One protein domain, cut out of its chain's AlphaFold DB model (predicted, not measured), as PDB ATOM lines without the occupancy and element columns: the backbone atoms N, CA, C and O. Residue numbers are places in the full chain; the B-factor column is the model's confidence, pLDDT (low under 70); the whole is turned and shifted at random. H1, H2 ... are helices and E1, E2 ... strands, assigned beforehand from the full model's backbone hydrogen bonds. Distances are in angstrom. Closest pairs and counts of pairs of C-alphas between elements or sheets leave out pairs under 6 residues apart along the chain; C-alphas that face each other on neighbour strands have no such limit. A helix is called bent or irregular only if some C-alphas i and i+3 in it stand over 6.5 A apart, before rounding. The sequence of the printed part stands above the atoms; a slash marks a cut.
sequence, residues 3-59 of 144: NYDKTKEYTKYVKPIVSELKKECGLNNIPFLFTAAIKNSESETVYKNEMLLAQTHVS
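AT A GLANCE: This is residues 3 to 59 of the 144 residues of an uncharacterized protein of Blautia sp. TM10-2 (UniProt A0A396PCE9). One long, kinked helix, H1, packs lengthwise on a long two-stranded hairpin, E1 and E2, in a flat, loose shape. The 57 printed residues hold, in order, H1, E1 and E2, mixed in class; the sheet, E1 - E2, is antiparallel. The radius of gyration of the C-alphas is 13.6 A and the spans are 40 by 23 by 9 A.

HOW THE PARTS SIT: Residues 4 to 5 pair antiparallel with residues 39 to 40 of E1, residues 32 to 40. H1, residues 7 to 27, has a kink of 45 degrees near residue 14 and is only just irregular, C-alphas 12 and 15 being 6.6 A apart; 14 of 17 O i to N i+4 pairs are within hydrogen-bond range. Its closest C-alphas to E1 are Thr 7 and Ile 38, 5.5 A. E2, residues 45 to 52, comes closest to H1 at the C-alphas of Leu 52 and Lys 22, 7.1 A. In the hairpin, N 34 and O 50 are 2.8 A apart.

IN THESE COORDINATES: H1 spans 28.2 A from (8.689, 3.871, 36.695), E1 24.5 A, and E2 22.8 A to (10.625, 3.153, 14.540).

THE WHOLE: The farthest C-alphas, Asn 3 and His 57, are 40.7 A apart. The printed part has no cut, both links are tight, and no printed residue is under 70 in pLDDT.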
ATOM      1  N   ASN A   3      -3.577   0.695  42.149       86.38
ATOM      2  CA  ASN A   3      -2.534   1.707  42.049       86.38
ATOM      3  C   ASN A   3      -1.189   0.995  41.887       86.38
ATOM      4  O   ASN A   3      -0.742   0.287  42.790       86.38
ATOM      5  N   TYR A   4      -0.535   1.192  40.743       93.50
ATOM      6  CA  TYR A   4       0.799   0.654  40.486       93.50
ATOM      7  C   TYR A   4       1.710   1.735  39.912       93.50
ATOM      8  O   TYR A   4       1.289   2.558  39.103       93.50
ATOM      9  N   ASP A   5       2.980   1.711  40.312       96.38
ATOM     10  CA  ASP A   5       4.032   2.544  39.730       96.38
ATOM     11  C   ASP A   5       5.315   1.714  39.613       96.38
ATOM     12  O   ASP A   5       5.901   1.287  40.608       96.38
ATOM     13  N   LYS A   6       5.714   1.451  38.368       97.25
ATOM     14  CA  LYS A   6       6.915   0.710  37.969       97.25
ATOM     15  C   LYS A   6       7.886   1.586  37.187       97.25
ATOM     16  O   LYS A   6       8.722   1.088  36.432       97.25
ATOM     17  N   THR A   7       7.817   2.905  37.378       97.06
ATOM     18  CA  THR A   7       8.689   3.871  36.695       97.06
ATOM     19  C   THR A   7      10.169   3.590  36.966       97.06
ATOM     20  O   THR A   7      11.001   3.708  36.058       97.06
ATOM     21  N   LYS A   8      10.517   3.181  38.194       97.62
ATOM     22  CA  LYS A   8      11.902   2.871  38.581       97.62
ATOM     23  C   LYS A   8      12.408   1.617  37.871       97.62
ATOM     24  O   LYS A   8      13.481   1.648  37.275       97.62
ATOM     25  N   GLU A   9      11.631   0.540  37.893       97.75
ATOM     26  CA  GLU A   9      11.963  -0.725  37.240       97.75
ATOM     27  C   GLU A   9      12.037  -0.563  35.722       97.75
ATOM     28  O   GLU A   9      12.988  -1.038  35.103       97.75
ATOM     29  N   TYR A  10      11.101   0.180  35.126       98.00
ATOM     30  CA  TYR A  10      11.147   0.509  33.706       98.00
ATOM     31  C   TYR A  10      12.438   1.251  33.350       98.00
ATOM     32  O   TYR A  10      13.158   0.851  32.438       98.00
ATOM     33  N   THR A  11      12.763   2.312  34.090       97.38
ATOM     34  CA  THR A  11      13.935   3.147  33.797       97.38
ATOM     35  C   THR A  11      15.240   2.375  33.969       97.38
ATOM     36  O   THR A  11      16.157   2.552  33.169       97.38
ATOM     37  N   LYS A  12      15.322   1.512  34.988       97.94
ATOM     38  CA  LYS A  12      16.534   0.754  35.306       97.94
ATOM     39  C   LYS A  12      16.744  -0.454  34.394       97.94
ATOM     40  O   LYS A  12      17.873  -0.698  33.987       97.94
ATOM     41  N   TYR A  13      15.688  -1.213  34.104       97.44
ATOM     42  CA  TYR A  13      15.814  -2.522  33.456       97.44
ATOM     43  C   TYR A  13      15.272  -2.542  32.028       97.44
ATOM     44  O   TYR A  13      15.895  -3.121  31.149       97.44
ATOM     45  N   VAL A  14      14.133  -1.896  31.771       97.69
ATOM     46  CA  VAL A  14      13.440  -2.011  30.476       97.69
ATOM     47  C   VAL A  14      13.979  -1.007  29.459       97.69
ATOM     48  O   VAL A  14      14.255  -1.366  28.318       97.69
ATOM     49  N   LYS A  15      14.172   0.252  29.865       97.12
ATOM     50  CA  LYS A  15      14.615   1.338  28.980       97.12
ATOM     51  C   LYS A  15      15.939   1.036  28.252       97.12
ATOM     52  O   LYS A  15      15.998   1.319  27.052       97.12
ATOM     53  N   PRO A  16      16.978   0.460  28.894       97.81
ATOM     54  CA  PRO A  16      18.208   0.091  28.192       97.81
ATOM     55  C   PRO A  16      17.969  -0.960  27.100       97.81
ATOM     56  O   PRO A  16      18.411  -0.766  25.973       97.81
ATOM     57  N   ILE A  17      17.185  -2.003  27.398       97.88
ATOM     58  CA  ILE A  17      16.864  -3.087  26.455       97.88
ATOM     59  C   ILE A  17      16.098  -2.544  25.247       97.88
ATOM     60  O   ILE A  17      16.422  -2.857  24.107       97.88
ATOM     61  N   VAL A  18      15.100  -1.685  25.475       96.56
ATOM     62  CA  VAL A  18      14.327  -1.071  24.382       96.56
ATOM     63  C   VAL A  18      15.203  -0.144  23.533       96.56
ATOM     64  O   VAL A  18      15.014  -0.057  22.321       96.56
ATOM     65  N   SER A  19      16.185   0.528  24.141       95.62
ATOM     66  CA  SER A  19      17.137   1.373  23.409       95.62
ATOM     67  C   SER A  19      18.053   0.542  22.506       95.62
ATOM     68  O   SER A  19      18.306   0.930  21.367       95.62
ATOM     69  N   GLU A  20      18.513  -0.612  22.990       96.69
ATOM     70  CA  GLU A  20      19.300  -1.565  22.202       96.69
ATOM     71  C   GLU A  20      18.464  -2.189  21.077       96.69
ATOM     72  O   GLU A  20      18.875  -2.157  19.920       96.69
ATOM     73  N   LEU A  21      17.232  -2.618  21.373       95.19
ATOM     74  CA  LEU A  21      16.275  -3.088  20.368       95.19
ATOM     75  C   LEU A  21      16.062  -2.047  19.262       95.19
ATOM     76  O   LEU A  21      16.121  -2.372  18.079       95.19
ATOM     77  N   LYS A  22      15.851  -0.780  19.634       94.25
ATOM     78  CA  LYS A  22      15.663   0.324  18.685       94.25
ATOM     79  C   LYS A  22      16.869   0.508  17.772       94.25
ATOM     80  O   LYS A  22      16.686   0.745  16.578       94.25
ATOM     81  N   LYS A  23      18.080   0.398  18.322       94.19
ATOM     82  CA  LYS A  23      19.321   0.468  17.549       94.19
ATOM     83  C   LYS A  23      19.390  -0.674  16.533       94.19
ATOM     84  O   LYS A  23      19.557  -0.401  15.348       94.19
ATOM     85  N   GLU A  24      19.208  -1.917  16.971       95.56
ATOM     86  CA  GLU A  24      19.300  -3.090  16.092       95.56
ATOM     87  C   GLU A  24      18.210  -3.088  15.011       95.56
ATOM     88  O   GLU A  24      18.497  -3.315  13.835       95.56
ATOM     89  N   CYS A  25      16.971  -2.740  15.365       94.06
ATOM     90  CA  CYS A  25      15.896  -2.565  14.390       94.06
ATOM     91  C   CYS A  25      16.208  -1.451  13.378       94.06
ATOM     92  O   CYS A  25      15.912  -1.608  12.195       94.06
ATOM     93  N   GLY A  26      16.828  -0.348  13.812       92.12
ATOM     94  CA  GLY A  26      17.220   0.748  12.924       92.12
ATOM     95  C   GLY A  26      18.317   0.384  11.943       92.12
ATOM     96  O   GLY A  26      18.184   0.689  10.763       92.12
ATOM     97  N   LEU A  27      19.350  -0.328  12.391       93.00
ATOM     98  CA  LEU A  27      20.424  -0.795  11.511       93.00
ATOM     99  C   LEU A  27      19.919  -1.768  10.435       93.00
ATOM    100  O   LEU A  27      20.450  -1.788   9.329       93.00
ATOM    101  N   ASN A  28      18.879  -2.543  10.747       93.44
ATOM    102  CA  ASN A  28      18.336  -3.572   9.861       93.44
ATOM    103  C   ASN A  28      17.056  -3.146   9.123       93.44
ATOM    104  O   ASN A  28      16.430  -3.979   8.472       93.44
ATOM    105  N   ASN A  29      16.654  -1.872   9.207       92.81
ATOM    106  CA  ASN A  29      15.436  -1.355   8.571       92.81
ATOM    107  C   ASN A  29      14.158  -2.123   8.961       92.81
ATOM    108  O   ASN A  29      13.282  -2.364   8.133       92.81
ATOM    109  N   ILE A  30      14.037  -2.503  10.232       93.25
ATOM    110  CA  ILE A  30      12.887  -3.243  10.759       93.25
ATOM    111  C   ILE A  30      11.947  -2.264  11.470       93.25
ATOM    112  O   ILE A  30      12.316  -1.715  12.514       93.25
ATOM    113  N   PRO A  31      10.722  -2.037  10.960       93.19
ATOM    114  CA  PRO A  31       9.731  -1.256  11.684       93.19
ATOM    115  C   PRO A  31       9.369  -1.914  13.016       93.19
ATOM    116  O   PRO A  31       9.064  -3.106  13.054       93.19
ATOM    117  N   PHE A  32       9.338  -1.141  14.103       92.88
ATOM    118  CA  PHE A  32       8.933  -1.644  15.415       92.88
ATOM    119  C   PHE A  32       8.049  -0.650  16.170       92.88
ATOM    120  O   PHE A  32       8.104   0.568  15.973       92.88
ATOM    121  N   LEU A  33       7.254  -1.202  17.082       93.00
ATOM    122  CA  LEU A  33       6.525  -0.469  18.100       93.00
ATOM    123  C   LEU A  33       6.660  -1.209  19.432       93.00
ATOM    124  O   LEU A  33       6.384  -2.403  19.508       93.00
ATOM    125  N   PHE A  34       7.036  -0.483  20.475       94.44
ATOM    126  CA  PHE A  34       7.054  -0.951  21.851       94.44
ATOM    127  C   PHE A  34       6.177  -0.035  22.704       94.44
ATOM    128  O   PHE A  34       6.252   1.188  22.588       94.44
ATOM    129  N   THR A  35       5.370  -0.621  23.584       94.06
ATOM    130  CA  THR A  35       4.583   0.114  24.576       94.06
ATOM    131  C   THR A  35       4.646  -0.596  25.919       94.06
ATOM    132  O   THR A  35       4.588  -1.824  25.985       94.06
ATOM    133  N   ALA A  36       4.771   0.176  26.994       95.12
ATOM    134  CA  ALA A  36       4.663  -0.316  28.358       95.12
ATOM    135  C   ALA A  36       3.831   0.652  29.196       95.12
ATOM    136  O   ALA A  36       4.116   1.850  29.230       95.12
ATOM    137  N   ALA A  37       2.837   0.129  29.907       95.25
ATOM    138  CA  ALA A  37       2.120   0.872  30.930       95.25
ATOM    139  C   ALA A  37       2.967   0.845  32.215       95.25
ATOM    140  O   ALA A  37       3.217  -0.219  32.780       95.25
ATOM    141  N   ILE A  38       3.504   1.999  32.619       96.69
ATOM    142  CA  ILE A  38       4.483   2.088  33.718       96.69
ATOM    143  C   ILE A  38       3.867   2.582  35.021       96.69
ATOM    144  O   ILE A  38       4.467   2.402  36.078       96.69
ATOM    145  N   LYS A  39       2.680   3.185  34.959       96.25
ATOM    146  CA  LYS A  39       1.943   3.659  36.125       96.25
ATOM    147  C   LYS A  39       0.449   3.619  35.842       96.25
ATOM    148  O   LYS A  39       0.036   3.923  34.727       96.25
ATOM    149  N   ASN A  40      -0.348   3.304  36.851       96.12
ATOM    150  CA  ASN A  40      -1.796   3.460  36.824       96.12
ATOM    151  C   ASN A  40      -2.283   4.011  38.155       96.12
ATOM    152  O   ASN A  40      -1.861   3.546  39.218       96.12
ATOM    153  N   SER A  41      -3.173   4.988  38.065       92.75
ATOM    154  CA  SER A  41      -3.953   5.532  39.165       92.75
ATOM    155  C   SER A  41      -5.441   5.480  38.818       92.75
ATOM    156  O   SER A  41      -5.822   5.036  37.739       92.75
ATOM    157  N   GLU A  42      -6.294   5.969  39.713       91.00
ATOM    158  CA  GLU A  42      -7.722   6.154  39.428       91.00
ATOM    159  C   GLU A  42      -7.986   7.162  38.296       91.00
ATOM    160  O   GLU A  42      -9.002   7.065  37.613       91.00
ATOM    161  N   SER A  43      -7.081   8.124  38.090       88.94
ATOM    162  CA  SER A  43      -7.253   9.218  37.129       88.94
ATOM    163  C   SER A  43      -6.621   8.950  35.767       88.94
ATOM    164  O   SER A  43      -7.101   9.470  34.764       88.94
ATOM    165  N   GLU A  44      -5.516   8.199  35.715       91.69
ATOM    166  CA  GLU A  44      -4.764   8.006  34.478       91.69
ATOM    167  C   GLU A  44      -3.917   6.729  34.471       91.69
ATOM    168  O   GLU A  44      -3.460   6.231  35.502       91.69
ATOM    169  N   THR A  45      -3.622   6.251  33.263       93.69
ATOM    170  CA  THR A  45      -2.562   5.274  33.011       93.69
ATOM    171  C   THR A  45      -1.449   5.949  32.217       93.69
ATOM    172  O   THR A  45      -1.690   6.528  31.158       93.69
ATOM    173  N   VAL A  46      -0.210   5.846  32.695       93.88
ATOM    174  CA  VAL A  46       0.964   6.416  32.026       93.88
ATOM    175  C   VAL A  46       1.645   5.344  31.187       93.88
ATOM    176  O   VAL A  46       2.141   4.343  31.712       93.88
ATOM    177  N   TYR A  47       1.737   5.598  29.884       93.62
ATOM    178  CA  TYR A  47       2.417   4.732  28.926       93.62
ATOM    179  C   TYR A  47       3.782   5.297  28.519       93.62
ATOM    180  O   TYR A  47       3.980   6.511  28.413       93.62
ATOM    181  N   LYS A  48       4.734   4.404  28.253       94.00
ATOM    182  CA  LYS A  48       5.989   4.700  27.556       94.00
ATOM    183  C   LYS A  48       5.991   3.977  26.223       94.00
ATOM    184  O   LYS A  48       5.983   2.749  26.185       94.00
ATOM    185  N   ASN A  49       6.015   4.763  25.155       91.69
ATOM    186  CA  ASN A  49       5.953   4.286  23.784       91.69
ATOM    187  C   ASN A  49       7.282   4.581  23.088       91.69
ATOM    188  O   ASN A  49       7.787   5.697  23.174       91.69
ATOM    189  N   GLU A  50       7.819   3.599  22.377       91.62
ATOM    190  CA  GLU A  50       8.975   3.745  21.496       91.62
ATOM    191  C   GLU A  50       8.599   3.194  20.125       91.62
ATOM    192  O   GLU A  50       7.979   2.135  20.021       91.62
ATOM    193  N   MET A  51       8.948   3.914  19.065       87.81
ATOM    194  CA  MET A  51       8.583   3.528  17.707       87.81
ATOM    195  C   MET A  51       9.717   3.819  16.733       87.81
ATOM    196  O   MET A  51      10.401   4.840  16.833       87.81
ATOM    197  N   LEU A  52       9.838   2.943  15.740       88.12
ATOM    198  CA  LEU A  52      10.625   3.153  14.540       88.12
ATOM    199  C   LEU A  52       9.794   2.747  13.323       88.12
ATOM    200  O   LEU A  52       9.414   1.591  13.182       88.12
ATOM    201  N   LEU A  53       9.489   3.705  12.450       82.25
ATOM    202  CA  LEU A  53       8.780   3.437  11.196       82.25
ATOM    203  C   LEU A  53       9.357   4.293  10.068       82.25
ATOM    204  O   LEU A  53       9.932   3.757   9.127       82.25
ATOM    205  N   ALA A  54       9.300   5.621  10.208       71.75
ATOM    206  CA  ALA A  54       9.732   6.560   9.168       71.75
ATOM    207  C   ALA A  54      11.212   6.418   8.762       71.75
ATOM    208  O   ALA A  54      11.560   6.672   7.616       71.75
ATOM    209  N   GLN A  55      12.074   5.982   9.683       72.56
ATOM    210  CA  GLN A  55      13.516   5.846   9.449       72.56
ATOM    211  C   GLN A  55      13.918   4.540   8.750       72.56
ATOM    212  O   GLN A  55      15.077   4.381   8.401       72.56
ATOM    213  N   THR A  56      12.989   3.601   8.553       75.06
ATOM    214  CA  THR A  56      13.316   2.265   8.017       75.06
ATOM    215  C   THR A  56      13.286   2.190   6.492       75.06
ATOM    216  O   THR A  56      13.610   1.151   5.937       75.06
ATOM    217  N   HIS A  57      12.846   3.244   5.795       78.50
ATOM    218  CA  HIS A  57      12.608   3.240   4.339       78.50
ATOM    219  C   HIS A  57      11.674   2.116   3.831       78.50
ATOM    220  O   HIS A  57      11.517   1.936   2.625       78.50
ATOM    221  N   VAL A  58      11.007   1.387   4.733       83.19
ATOM    222  CA  VAL A  58      10.084   0.294   4.420       83.19
ATOM    223  C   VAL A  58       8.651   0.816   4.414       83.19
ATOM    224  O   VAL A  58       8.181   1.421   5.378       83.19
ATOM    225  N   SER A  59       7.928   0.524   3.333       85.19
ATOM    226  CA  SER A  59       6.483   0.737   3.258       85.19
ATOM    227  C   SER A  59       5.754  -0.553   3.618       85.19
ATOM    228  O   SER A  59       5.880  -1.565   2.930       85.19
TER     229      SER A  59